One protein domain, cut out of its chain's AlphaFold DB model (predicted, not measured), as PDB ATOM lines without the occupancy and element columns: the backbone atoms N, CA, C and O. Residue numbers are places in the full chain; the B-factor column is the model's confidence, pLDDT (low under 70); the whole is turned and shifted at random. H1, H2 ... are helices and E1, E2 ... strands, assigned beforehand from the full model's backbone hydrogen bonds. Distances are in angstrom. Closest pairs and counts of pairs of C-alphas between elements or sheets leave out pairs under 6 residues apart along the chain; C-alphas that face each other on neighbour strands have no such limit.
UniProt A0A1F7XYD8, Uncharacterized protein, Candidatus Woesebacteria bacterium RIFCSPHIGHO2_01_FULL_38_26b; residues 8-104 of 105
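AT A GLANCE: This is residues 8 to 104 of the 105 residues of an uncharacterized protein of Candidatus Woesebacteria bacterium RIFCSPHIGHO2_01_FULL_38_26b (UniProt A0A1F7XYD8). A narrow sheet of two long strands, E1 and E2, and one short strand, E3, has helix H3 along one face; H1 crosses H3 at a steep angle, and long loops make both ends of the length. The 97 printed residues include, in chain order, H1, H2, E1, E2, E3 and H3; the class is mixed, helices and strands, with under half of the residues in named elements. The sheet, in order E1, E2, E3, is antiparallel, a meander, each strand the antiparallel neighbour of the one before. The whole is elongated, 48 by 29 by 18 A, and only just compact, close to loose, with a radius of gyration of the C-alphas of 14.9 A.

HOW THE PARTS SIT: Inner strand E2, residues 56 to 63, forms a hairpin with E1, residues 33 to 40; N 36 and O 60 are within hydrogen-bond range at 2.9 A. E2 also forms a hairpin with E3, residues 83 to 85; N 59 and O 85 are 2.8 A apart. H3, residues 88 to 103, is on the sheet, over E3, at a height of 5.4 A; this makes two layers, a helix on one face of a sheet. On the local plane it runs along the strands, at 26 degrees to E3. H1, residues 8 to 16, touches residues 92 to 99 of H3, the closest C-alphas being Ala 10 and Ile 93, 5.3 A, at a steep tilt of 46 degrees, the same way. H2, residues 29 to 32, only grazes the sheet; H2 and H1 only just touch, with 3 pairs of C-alphas within 8 A, the closest being Glu 15 and Phe 29, 5.5 A. Every O i to N i+4 pair is within hydrogen-bond range in H1 and H3; H2 is too short for one.

IN THESE COORDINATES: H1 begins at C-alpha 8 (113.857, -4.402, 35.898). E1 spans 20.5 A, E2 22.4 A and H3 21.6 A, ending at C-alpha 103 (124.182, 8.181, 25.208).

THE WHOLE: The farthest C-alphas, Asp 24 and Arg 52, are 48.6 A apart. The links H1 to H2, E1 to E2 and E2 to E3 are long; in the last, residues 66 to 67 pair antiparallel with 74 to 75. The printed part has no cut; pLDDT is under 70 at residues 70 to 71.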
ATOM      1  N   HIS A   8     112.793  -4.361  34.909       96.75
ATOM      2  CA  HIS A   8     113.857  -4.402  35.898       96.75
ATOM      3  C   HIS A   8     115.244  -4.235  35.258       96.75
ATOM      4  O   HIS A   8     116.121  -3.622  35.865       96.75
ATOM      5  N   ASP A   9     115.443  -4.716  34.026       96.56
ATOM      6  CA  ASP A   9     116.661  -4.432  33.261       96.56
ATOM      7  C   ASP A   9     116.721  -2.960  32.843       96.56
ATOM      8  O   ASP A   9     117.786  -2.359  32.951       96.56
ATOM      9  N   ALA A  10     115.591  -2.368  32.440       97.56
ATOM     10  CA  ALA A  10     115.478  -0.942  32.129       97.56
ATOM     11  C   ALA A  10     115.827  -0.080  33.348       97.56
ATOM     12  O   ALA A  10     116.706   0.777  33.274       97.56
ATOM     13  N   TRP A  11     115.221  -0.379  34.502       97.94
ATOM     14  CA  TRP A  11     115.521   0.302  35.758       97.94
ATOM     15  C   TRP A  11     116.997   0.182  36.127       97.94
ATOM     16  O   TRP A  11     117.644   1.177  36.433       97.94
ATOM     17  N   ARG A  12     117.559  -1.034  36.078       97.31
ATOM     18  CA  ARG A  12     118.974  -1.260  36.399       97.31
ATOM     19  C   ARG A  12     119.908  -0.558  35.426       97.31
ATOM     20  O   ARG A  12     120.954  -0.085  35.864       97.31
ATOM     21  N   PHE A  13     119.570  -0.528  34.141       97.44
ATOM     22  CA  PHE A  13     120.329   0.194  33.130       97.44
ATOM     23  C   PHE A  13     120.373   1.682  33.481       97.44
ATOM     24  O   PHE A  13     121.459   2.217  33.679       97.44
ATOM     25  N   LEU A  14     119.208   2.304  33.682       97.88
ATOM     26  CA  LEU A  14     119.091   3.718  34.037       97.88
ATOM     27  C   LEU A  14     119.778   4.038  35.373       97.88
ATOM     28  O   LEU A  14     120.622   4.923  35.438       97.88
ATOM     29  N   GLU A  15     119.524   3.262  36.429       97.75
ATOM     30  CA  GLU A  15     120.119   3.481  37.755       97.75
ATOM     31  C   GLU A  15     121.652   3.368  37.742       97.75
ATOM     32  O   GLU A  15     122.316   3.972  38.584       97.75
ATOM     33  N   ASN A  16     122.241   2.638  36.793       97.31
ATOM     34  CA  ASN A  16     123.692   2.476  36.700       97.31
ATOM     35  C   ASN A  16     124.357   3.306  35.596       97.31
ATOM     36  O   ASN A  16     125.597   3.337  35.568       97.31
ATOM     37  N   HIS A  17     123.582   3.974  34.737       97.38
ATOM     38  CA  HIS A  17     124.099   4.667  33.563       97.38
ATOM     39  C   HIS A  17     124.993   5.861  33.961       97.38
ATOM     40  O   HIS A  17     124.631   6.624  34.863       97.38
ATOM     41  N   PRO A  18     126.160   6.062  33.314       96.19
ATOM     42  CA  PRO A  18     127.115   7.103  33.704       96.19
ATOM     43  C   PRO A  18     126.570   8.535  33.684       96.19
ATOM     44  O   PRO A  18     127.004   9.340  34.499       96.19
ATOM     45  N   ILE A  19     125.612   8.848  32.805       95.88
ATOM     46  CA  ILE A  19     125.061  10.214  32.669       95.88
ATOM     47  C   ILE A  19     124.353  10.708  33.931       95.88
ATOM     48  O   ILE A  19     124.201  11.909  34.123       95.88
ATOM     49  N   PHE A  20     123.917   9.787  34.791       96.38
ATOM     50  CA  PHE A  20     123.243  10.123  36.037       96.38
ATOM     51  C   PHE A  20     124.184  10.074  37.238       96.38
ATOM     52  O   PHE A  20     123.716  10.140  38.372       96.38
ATOM     53  N   ARG A  21     125.492   9.873  37.050       95.00
ATOM     54  CA  ARG A  21     126.433   9.804  38.170       95.00
ATOM     55  C   ARG A  21     126.928  11.191  38.534       95.00
ATOM     56  O   ARG A  21     127.287  11.983  37.672       95.00
ATOM     57  N   ASP A  22     127.001  11.453  39.831       93.00
ATOM     58  CA  ASP A  22     127.744  12.605  40.322       93.00
ATOM     59  C   ASP A  22     129.262  12.367  40.274       93.00
ATOM     60  O   ASP A  22     129.752  11.287  39.932       93.00
ATOM     61  N   LYS A  23     130.021  13.401  40.645       90.81
ATOM     62  CA  LYS A  23     131.490  13.376  40.692       90.81
ATOM     63  C   LYS A  23     132.077  12.277  41.591       90.81
ATOM     64  O   LYS A  23     133.229  11.900  41.398       90.81
ATOM     65  N   ASP A  24     131.308  11.785  42.563       91.88
ATOM     66  CA  ASP A  24     131.715  10.729  43.493       91.88
ATOM     67  C   ASP A  24     131.290   9.337  42.973       91.88
ATOM     68  O   ASP A  24     131.494   8.316  43.633       91.88
ATOM     69  N   GLY A  25     130.711   9.280  41.768       92.25
ATOM     70  CA  GLY A  25     130.234   8.065  41.120       92.25
ATOM     71  C   GLY A  25     128.895   7.568  41.662       92.25
ATOM     72  O   GLY A  25     128.489   6.455  41.317       92.25
ATOM     73  N   ILE A  26     128.197   8.345  42.494       94.31
ATOM     74  CA  ILE A  26     126.906   7.965  43.071       94.31
ATOM     75  C   ILE A  26     125.815   8.223  42.034       94.31
ATOM     76  O   ILE A  26     125.762   9.290  41.427       94.31
ATOM     77  N   SER A  27     124.930   7.246  41.835       96.38
ATOM     78  CA  SER A  27     123.786   7.415  40.940       96.38
ATOM     79  C   SER A  27     122.785   8.422  41.498       96.38
ATOM     80  O   SER A  27     122.359   8.333  42.652       96.38
ATOM     81  N   ARG A  28     122.387   9.356  40.640       96.94
ATOM     82  CA  ARG A  28     121.379  10.393  40.863       96.94
ATOM     83  C   ARG A  28     120.181  10.232  39.940       96.94
ATOM     84  O   ARG A  28     119.338  11.116  39.910       96.94
ATOM     85  N   PHE A  29     120.048   9.086  39.267       97.44
ATOM     86  CA  PHE A  29     118.972   8.826  38.303       97.44
ATOM     87  C   PHE A  29     117.585   9.193  38.851       97.44
ATOM     88  O   PHE A  29     116.841   9.921  38.212       97.44
ATOM     89  N   LYS A  30     117.264   8.787  40.085       97.25
ATOM     90  CA  LYS A  30     115.961   9.082  40.716       97.25
ATOM     91  C   LYS A  30     115.738  10.567  41.003       97.25
ATOM     92  O   LYS A  30     114.605  10.974  41.187       97.25
ATOM     93  N   SER A  31     116.808  11.348  41.118       95.88
ATOM     94  CA  SER A  31     116.734  12.806  41.253       95.88
ATOM     95  C   SER A  31     116.580  13.498  39.900       95.88
ATOM     96  O   SER A  31     116.140  14.638  39.878       95.88
ATOM     97  N   CYS A  32     116.951  12.822  38.810       96.75
ATOM     98  CA  CYS A  32     116.812  13.290  37.433       96.75
ATOM     99  C   CYS A  32     115.507  12.847  36.765       96.75
ATOM    100  O   CYS A  32     115.268  13.251  35.637       96.75
ATOM    101  N   LEU A  33     114.725  11.967  37.390       97.88
ATOM    102  CA  LEU A  33     113.483  11.449  36.829       97.88
ATOM    103  C   LEU A  33     112.310  12.281  37.342       97.88
ATOM    104  O   LEU A  33     112.046  12.255  38.546       97.88
ATOM    105  N   ASP A  34     111.609  12.952  36.433       97.94
ATOM    106  CA  ASP A  34     110.291  13.520  36.707       97.94
ATOM    107  C   ASP A  34     109.195  12.608  36.147       97.94
ATOM    108  O   ASP A  34     109.412  11.871  35.179       97.94
ATOM    109  N   ILE A  35     108.044  12.589  36.815       98.19
ATOM    110  CA  ILE A  35     106.945  11.671  36.508       98.19
ATOM    111  C   ILE A  35     105.629  12.428  36.574       98.19
ATOM    112  O   ILE A  35     105.205  12.834  37.656       98.19
ATOM    113  N   ASP A  36     104.924  12.458  35.450       98.00
ATOM    114  CA  ASP A  36     103.574  12.992  35.362       98.00
ATOM    115  C   ASP A  36     102.569  11.919  34.941       98.00
ATOM    116  O   ASP A  36     102.834  11.054  34.106       98.00
ATOM    117  N   VAL A  37     101.376  11.971  35.536       98.06
ATOM    118  CA  VAL A  37     100.229  11.153  35.122       98.06
ATOM    119  C   VAL A  37      99.242  12.075  34.431       98.06
ATOM    120  O   VAL A  37      98.651  12.944  35.074       98.06
ATOM    121  N   VAL A  38      99.069  11.884  33.127       97.56
ATOM    122  CA  VAL A  38      98.349  12.824  32.262       97.56
ATOM    123  C   VAL A  38      97.143  12.181  31.586       97.56
ATOM    124  O   VAL A  38      97.160  11.000  31.229       97.56
ATOM    125  N   GLU A  39      96.096  12.984  31.390       98.38
ATOM    126  CA  GLU A  39      94.978  12.657  30.504       98.38
ATOM    127  C   GLU A  39      95.311  13.124  29.083       98.38
ATOM    128  O   GLU A  39      95.564  14.305  28.849       98.38
ATOM    129  N   ILE A  40      95.286  12.198  28.129       98.00
ATOM    130  CA  ILE A  40      95.650  12.430  26.726       98.00
ATOM    131  C   ILE A  40      94.536  11.987  25.784       98.00
ATOM    132  O   ILE A  40      93.698  11.139  26.122       98.00
ATOM    133  N   ASN A  41      94.537  12.511  24.564       98.12
ATOM    134  CA  ASN A  41      93.719  11.978  23.491       98.12
ATOM    135  C   ASN A  41      94.331  10.649  23.011       98.12
ATOM    136  O   ASN A  41      95.420  10.637  22.432       98.12
ATOM    137  N   PRO A  42      93.649   9.504  23.206       96.94
ATOM    138  CA  PRO A  42      94.222   8.188  22.922       96.94
ATOM    139  C   PRO A  42      94.474   7.944  21.427       96.94
ATOM    140  O   PRO A  42      95.151   6.979  21.079       96.94
ATOM    141  N   LEU A  43      93.921   8.779  20.538       96.25
ATOM    142  CA  LEU A  43      94.166   8.692  19.098       96.25
ATOM    143  C   LEU A  43      95.474   9.367  18.682       96.25
ATOM    144  O   LEU A  43      96.069   8.950  17.689       96.25
ATOM    145  N   THR A  44      95.899  10.407  19.400       95.00
ATOM    146  CA  THR A  44      97.114  11.173  19.085       95.00
ATOM    147  C   THR A  44      98.279  10.812  19.994       95.00
ATOM    148  O   THR A  44      99.420  10.927  19.564       95.00
ATOM    149  N   GLY A  45      98.004  10.341  21.214       92.94
ATOM    150  CA  GLY A  45      99.024  10.122  22.238       92.94
ATOM    151  C   GLY A  45      99.400  11.387  23.015       92.94
ATOM    152  O   GLY A  45     100.264  11.316  23.875       92.94
ATOM    153  N   GLU A  46      98.740  12.513  22.741       94.81
ATOM    154  CA  GLU A  46      99.093  13.847  23.239       94.81
ATOM    155  C   GLU A  46      97.918  14.489  23.980       94.81
ATOM    156  O   GLU A  46      96.761  14.092  23.801       94.81
ATOM    157  N   ILE A  47      98.196  15.524  24.773       97.69
ATOM    158  CA  ILE A  47      97.148  16.365  25.363       97.69
ATOM    159  C   ILE A  47      96.479  17.177  24.246       97.69
ATOM    160  O   ILE A  47      97.133  17.934  23.529       97.69
ATOM    161  N   ASP A  48      95.165  17.030  24.103       97.94
ATOM    162  CA  ASP A  48      94.351  17.767  23.135       97.94
ATOM    163  C   ASP A  48      93.828  19.083  23.731       97.94
ATOM    164  O   ASP A  48      93.554  19.169  24.934       97.94
ATOM    165  N   GLU A  49      93.657  20.102  22.882       97.69
ATOM    166  CA  GLU A  49      93.062  21.388  23.267       97.69
ATOM    167  C   GLU A  49      91.578  21.251  23.637       97.69
ATOM    168  O   GLU A  49      91.069  22.038  24.439       97.69
ATOM    169  N   ASP A  50      90.867  20.268  23.069       97.62
ATOM    170  CA  ASP A  50      89.525  19.900  23.515       97.62
ATOM    171  C   ASP A  50      89.618  18.868  24.654       97.62
ATOM    172  O   ASP A  50      89.788  17.672  24.394       97.62
ATOM    173  N   PRO A  51      89.417  19.265  25.926       96.50
ATOM    174  CA  PRO A  51      89.614  18.376  27.071       96.50
ATOM    175  C   PRO A  51      88.660  17.177  27.079       96.50
ATOM    176  O   PRO A  51      88.892  16.207  27.788       96.50
ATOM    177  N   ARG A  52      87.581  17.207  26.288       98.00
ATOM    178  CA  ARG A  52      86.652  16.075  26.158       98.00
ATOM    179  C   ARG A  52      87.253  14.906  25.381       98.00
ATOM    180  O   ARG A  52      86.721  13.803  25.461       98.00
ATOM    181  N   LEU A  53      88.296  15.158  24.591       98.31
ATOM    182  CA  LEU A  53      89.010  14.127  23.843       98.31
ATOM    183  C   LEU A  53      90.077  13.441  24.708       98.31
ATOM    184  O   LEU A  53      90.419  12.287  24.437       98.31
ATOM    185  N   ASN A  54      90.521  14.097  25.785       98.38
ATOM    186  CA  ASN A  54      91.506  13.574  26.728       98.38
ATOM    187  C   ASN A  54      90.866  12.510  27.628       98.38
ATOM    188  O   ASN A  54      90.265  12.801  28.655       98.38
ATOM    189  N   THR A  55      90.928  11.260  27.178       98.25
ATOM    190  CA  THR A  55      90.239  10.113  27.799       98.25
ATOM    191  C   THR A  55      91.156   8.917  28.047       98.25
ATOM    192  O   THR A  55      90.762   7.972  28.729       98.25
ATOM    193  N   GLY A  56      92.372   8.938  27.495       97.81
ATOM    194  CA  GLY A  56      93.428   7.983  27.805       97.81
ATOM    195  C   GLY A  56      94.280   8.481  28.967       97.81
ATOM    196  O   GLY A  56      94.414   9.683  29.158       97.81
ATOM    197  N   ILE A  57      94.877   7.555  29.712       98.31
ATOM    198  CA  ILE A  57      95.880   7.870  30.733       98.31
ATOM    199  C   ILE A  57      97.242   7.438  30.213       98.31
ATOM    200  O   ILE A  57      97.376   6.334  29.678       98.31
ATOM    201  N   GLN A  58      98.242   8.291  30.399       98.31
ATOM    202  CA  GLN A  58      99.642   7.925  30.246       98.31
ATOM    203  C   GLN A  58     100.453   8.341  31.468       98.31
ATOM    204  O   GLN A  58     100.086   9.254  32.207       98.31
ATOM    205  N   VAL A  59     101.567   7.642  31.655       98.50
ATOM    206  CA  VAL A  59     102.662   8.056  32.522       98.50
ATOM    207  C   VAL A  59     103.734   8.657  31.627       98.50
ATOM    208  O   VAL A  59     104.277   7.955  30.770       98.50
ATOM    209  N   TRP A  60     103.991   9.946  31.799       98.25
ATOM    210  CA  TRP A  60     105.043  10.687  31.116       98.25
ATOM    211  C   TRP A  60     106.270  10.762  32.015       98.25
ATOM    212  O   TRP A  60     106.155  11.001  33.217       98.25
ATOM    213  N   LEU A  61     107.430  10.486  31.428       98.31
ATOM    214  CA  LEU A  61     108.726  10.550  32.080       98.31
ATOM    215  C   LEU A  61     109.558  11.612  31.382       98.31
ATOM    216  O   LEU A  61     109.823  11.503  30.183       98.31
ATOM    217  N   GLU A  62     110.017  12.574  32.167       97.38
ATOM    218  CA  GLU A  62     111.019  13.545  31.755       97.38
ATOM    219  C   GLU A  62     112.329  13.219  32.467       97.38
ATOM    220  O   GLU A  62     112.354  12.788  33.629       97.38
ATOM    221  N   CYS A  63     113.445  13.355  31.756       96.38
ATOM    222  CA  CYS A  63     114.737  13.023  32.332       96.38
ATOM    223  C   CYS A  63     115.878  13.802  31.688       96.38
ATOM    224  O   CYS A  63     115.775  14.296  30.573       96.38
ATOM    225  N   GLY A  64     117.003  13.882  32.388       95.62
ATOM    226  CA  GLY A  64     118.236  14.463  31.877       95.62
ATOM    227  C   GLY A  64     119.445  14.025  32.692       95.62
ATOM    228  O   GLY A  64     119.341  13.269  33.663       95.62
ATOM    229  N   ALA A  65     120.625  14.467  32.269       95.25
ATOM    230  CA  ALA A  65     121.864  14.152  32.962       95.25
ATOM    231  C   ALA A  65     121.900  14.752  34.381       95.25
ATOM    232  O   ALA A  65     121.147  15.656  34.746       95.25
ATOM    233  N   TRP A  66     122.809  14.241  35.206       95.75
ATOM    234  CA  TRP A  66     123.186  14.931  36.431       95.75
ATOM    235  C   TRP A  66     124.303  15.930  36.126       95.75
ATOM    236  O   TRP A  66     125.433  15.538  35.832       95.75
ATOM    237  N   GLU A  67     124.007  17.222  36.228       92.06
ATOM    238  CA  GLU A  67     124.961  18.290  35.932       92.06
ATOM    239  C   GLU A  67     125.698  18.697  37.204       92.06
ATOM    240  O   GLU A  67     125.079  19.073  38.197       92.06
ATOM    241  N   SER A  68     127.032  18.634  37.196       82.31
ATOM    242  CA  SER A  68     127.866  18.922  38.380       82.31
ATOM    243  C   SER A  68     128.738  20.176  38.259       82.31
ATOM    244  O   SER A  68     129.482  20.514  39.184       82.31
ATOM    245  N   ASP A  69     128.583  20.915  37.161       70.44
ATOM    246  CA  ASP A  69     129.452  22.026  36.768       70.44
ATOM    247  C   ASP A  69     129.322  23.278  37.658       70.44
ATOM    248  O   ASP A  69     130.197  24.144  37.648       70.44
ATOM    249  N   LEU A  70     128.273  23.377  38.482       62.28
ATOM    250  CA  LEU A  70     127.988  24.554  39.319       62.28
ATOM    251  C   LEU A  70     128.489  24.437  40.771       62.28
ATOM    252  O   LEU A  70     128.158  25.265  41.619       62.28
ATOM    253  N   GLY A  71     129.289  23.416  41.094       68.38
ATOM    254  CA  GLY A  71     129.800  23.176  42.454       68.38
ATOM    255  C   GLY A  71     128.786  22.522  43.406       68.38
ATOM    256  O   GLY A  71     129.178  21.956  44.428       68.38
ATOM    257  N   PHE A  72     127.509  22.517  43.030       72.62
ATOM    258  CA  PHE A  72     126.453  21.641  43.525       72.62
ATOM    259  C   PHE A  72     125.839  20.927  42.319       72.62
ATOM    260  O   PHE A  72     125.685  21.525  41.257       72.62
ATOM    261  N   GLY A  73     125.561  19.632  42.466       82.75
ATOM    262  CA  GLY A  73     124.951  18.862  41.391       82.75
ATOM    263  C   GLY A  73     123.448  19.119  41.313       82.75
ATOM    264  O   GLY A  73     122.800  19.213  42.359       82.75
ATOM    265  N   VAL A  74     122.913  19.236  40.101       91.12
ATOM    266  CA  VAL A  74     121.483  19.435  39.841       91.12
ATOM    267  C   VAL A  74     121.005  18.485  38.745       91.12
ATOM    268  O   VAL A  74     121.777  18.169  37.836       91.12
ATOM    269  N   PRO A  75     119.748  18.017  38.804       93.12
ATOM    270  CA  PRO A  75     119.158  17.339  37.663       93.12
ATOM    271  C   PRO A  75     118.989  18.331  36.506       93.12
ATOM    272  O   PRO A  75     118.603  19.481  36.730       93.12
ATOM    273  N   SER A  76     119.291  17.897  35.285       92.81
ATOM    274  CA  SER A  76     118.884  18.595  34.067       92.81
ATOM    275  C   SER A  76     117.673  17.923  33.430       92.81
ATOM    276  O   SER A  76     117.265  16.833  33.833       92.81
ATOM    277  N   HIS A  77     117.108  18.597  32.433       92.19
ATOM    278  CA  HIS A  77     116.046  18.076  31.588       92.19
ATOM    279  C   HIS A  77     116.539  18.048  30.144       92.19
ATOM    280  O   HIS A  77     117.032  19.055  29.629       92.19
ATOM    281  N   ASP A  78     116.465  16.875  29.523       96.12
ATOM    282  CA  ASP A  78     116.802  16.645  28.128       96.12
ATOM    283  C   ASP A  78     115.552  16.184  27.380       96.12
ATOM    284  O   ASP A  78     115.183  15.015  27.435       96.12
ATOM    285  N   ILE A  79     114.946  17.108  26.638       96.19
ATOM    286  CA  ILE A  79     113.674  16.898  25.937       96.19
ATOM    287  C   ILE A  79     113.690  15.734  24.934       96.19
ATOM    288  O   ILE A  79     112.643  15.198  24.592       96.19
ATOM    289  N   ASP A  80     114.865  15.313  24.448       97.25
ATOM    290  CA  ASP A  80     114.957  14.150  23.552       97.25
ATOM    291  C   ASP A  80     114.762  12.816  24.302       97.25
ATOM    292  O   ASP A  80     114.695  11.755  23.673       97.25
ATOM    293  N   LEU A  81     114.748  12.846  25.638       97.56
ATOM    294  CA  LEU A  81     114.460  11.699  26.497       97.56
ATOM    295  C   LEU A  81     113.001  11.652  26.958       97.56
ATOM    296  O   LEU A  81     112.609  10.642  27.549       97.56
ATOM    297  N   ASP A  82     112.221  12.700  26.696       97.12
ATOM    298  CA  ASP A  82     110.822  12.766  27.102       97.12
ATOM    299  C   ASP A  82     110.035  11.654  26.417       97.12
ATOM    300  O   ASP A  82     110.107  11.448  25.200       97.12
ATOM    301  N   CYS A  83     109.304  10.882  27.214       97.50
ATOM    302  CA  CYS A  83     108.541   9.755  26.703       97.50
ATOM    303  C   CYS A  83     107.305   9.470  27.544       97.50
ATOM    304  O   CYS A  83     107.254   9.752  28.737       97.50
ATOM    305  N   GLY A  84     106.304   8.866  26.909       96.94
ATOM    306  CA  GLY A  84     105.039   8.523  27.537       96.94
ATOM    307  C   GLY A  84     104.574   7.132  27.143       96.94
ATOM    308  O   GLY A  84     104.794   6.681  26.016       96.94
ATOM    309  N   ALA A  85     103.918   6.441  28.070       97.12
ATOM    310  CA  ALA A  85     103.248   5.180  27.777       97.12
ATOM    311  C   ALA A  85     102.036   4.954  28.696       97.12
ATOM    312  O   ALA A  85     101.926   5.602  29.737       97.12
ATOM    313  N   PRO A  86     101.124   4.022  28.358       97.25
ATOM    314  CA  PRO A  86      99.968   3.703  29.202       97.25
ATOM    315  C   PRO A  86     100.323   3.216  30.614       97.25
ATOM    316  O   PRO A  86      99.499   3.313  31.525       97.25
ATOM    317  N   THR A  87     101.529   2.677  30.808       97.88
ATOM    318  CA  THR A  87     102.028   2.197  32.101       97.88
ATOM    319  C   THR A  87     103.416   2.748  32.409       97.88
ATOM    320  O   THR A  87     104.196   3.053  31.504       97.88
ATOM    321  N   PHE A  88     103.752   2.831  33.698       98.12
ATOM    322  CA  PHE A  88     105.088   3.239  34.133       98.12
ATOM    323  C   PHE A  88     106.166   2.282  33.607       98.12
ATOM    324  O   PHE A  88     107.241   2.713  33.201       98.12
ATOM    325  N   GLU A  89     105.882   0.980  33.580       98.06
ATOM    326  CA  GLU A  89     106.808  -0.043  33.109       98.06
ATOM    327  C   GLU A  89     107.153   0.121  31.625       98.06
ATOM    328  O   GLU A  89     108.321   0.003  31.250       98.06
ATOM    329  N   GLU A  90     106.154   0.405  30.786       97.75
ATOM    330  CA  GLU A  90     106.358   0.668  29.359       97.75
ATOM    331  C   GLU A  90     107.123   1.976  29.137       97.75
ATOM    332  O   GLU A  90     108.070   1.988  28.347       97.75
ATOM    333  N   ALA A  91     106.781   3.038  29.875       98.12
ATOM    334  CA  ALA A  91     107.457   4.331  29.773       98.12
ATOM    335  C   ALA A  91     108.928   4.218  30.197       98.12
ATOM    336  O   ALA A  91     109.821   4.711  29.515       98.12
ATOM    337  N   LEU A  92     109.218   3.476  31.270       98.31
ATOM    338  CA  LEU A  92     110.584   3.255  31.744       98.31
ATOM    339  C   LEU A  92     111.432   2.465  30.735       98.31
ATOM    340  O   LEU A  92     112.619   2.745  30.554       98.31
ATOM    341  N   ILE A  93     110.836   1.463  30.083       98.12
ATOM    342  CA  ILE A  93     111.498   0.719  29.007       98.12
ATOM    343  C   ILE A  93     111.802   1.654  27.833       98.12
ATOM    344  O   ILE A  93     112.883   1.548  27.249       98.12
ATOM    345  N   GLU A  94     110.889   2.561  27.489       97.88
ATOM    346  CA  GLU A  94     111.113   3.539  26.426       97.88
ATOM    347  C   GLU A  94     112.222   4.530  26.786       97.88
ATOM    348  O   GLU A  94     113.186   4.655  26.030       97.88
ATOM    349  N   LEU A  95     112.194   5.099  27.993       98.19
ATOM    350  CA  LEU A  95     113.260   5.959  28.506       98.19
ATOM    351  C   LEU A  95     114.629   5.266  28.442       98.19
ATOM    352  O   LEU A  95     115.614   5.842  27.980       98.19
ATOM    353  N   ALA A  96     114.709   3.997  28.850       97.94
ATOM    354  CA  ALA A  96     115.949   3.229  28.776       97.94
ATOM    355  C   ALA A  96     116.446   3.044  27.332       97.94
ATOM    356  O   ALA A  96     117.654   3.091  27.090       97.94
ATOM    357  N   LYS A  97     115.548   2.865  26.354       97.19
ATOM    358  CA  LYS A  97     115.932   2.824  24.933       97.19
ATOM    359  C   LYS A  97     116.418   4.184  24.444       97.19
ATOM    360  O   LYS A  97     117.420   4.211  23.728       97.19
ATOM    361  N   LEU A  98     115.754   5.278  24.818       97.69
ATOM    362  CA  LEU A  98     116.147   6.637  24.438       97.69
ATOM    363  C   LEU A  98     117.534   6.974  24.988       97.69
ATOM    364  O   LEU A  98     118.431   7.321  24.218       97.69
ATOM    365  N   VAL A  99     117.769   6.722  26.281       97.56
ATOM    366  CA  VAL A  99     119.086   6.895  26.914       97.56
ATOM    367  C   VAL A  99     120.145   6.040  26.224       97.56
ATOM    368  O   VAL A  99     121.205   6.546  25.860       97.56
ATOM    369  N   LYS A 100     119.855   4.760  25.965       96.62
ATOM    370  CA  LYS A 100     120.785   3.868  25.259       96.62
ATOM    371  C   LYS A 100     121.100   4.350  23.842       96.62
ATOM    372  O   LYS A 100     122.228   4.209  23.375       96.62
ATOM    373  N   THR A 101     120.109   4.900  23.150       96.56
ATOM    374  CA  THR A 101     120.239   5.382  21.772       96.56
ATOM    375  C   THR A 101     121.062   6.662  21.716       96.56
ATOM    376  O   THR A 101     121.966   6.767  20.888       96.56
ATOM    377  N   LYS A 102     120.784   7.614  22.610       97.06
ATOM    378  CA  LYS A 102     121.433   8.927  22.634       97.06
ATOM    379  C   LYS A 102     122.822   8.889  23.271       97.06
ATOM    380  O   LYS A 102     123.754   9.490  22.743       97.06
ATOM    381  N   TYR A 103     122.978   8.155  24.371       95.81
ATOM    382  CA  TYR A 103     124.182   8.181  25.208       95.81
ATOM    383  C   TYR A 103     124.983   6.873  25.233       95.81
ATOM    384  O   TYR A 103     126.121   6.860  25.706       95.81
ATOM    385  N   GLY A 104     124.453   5.783  24.679       92.44
ATOM    386  CA  GLY A 104     125.175   4.520  24.568       92.44
ATOM    387  C   GLY A 104     125.026   3.602  25.784       92.44
ATOM    388  O   GLY A 104     123.937   3.101  26.047       92.44
TER     389      GLY A 104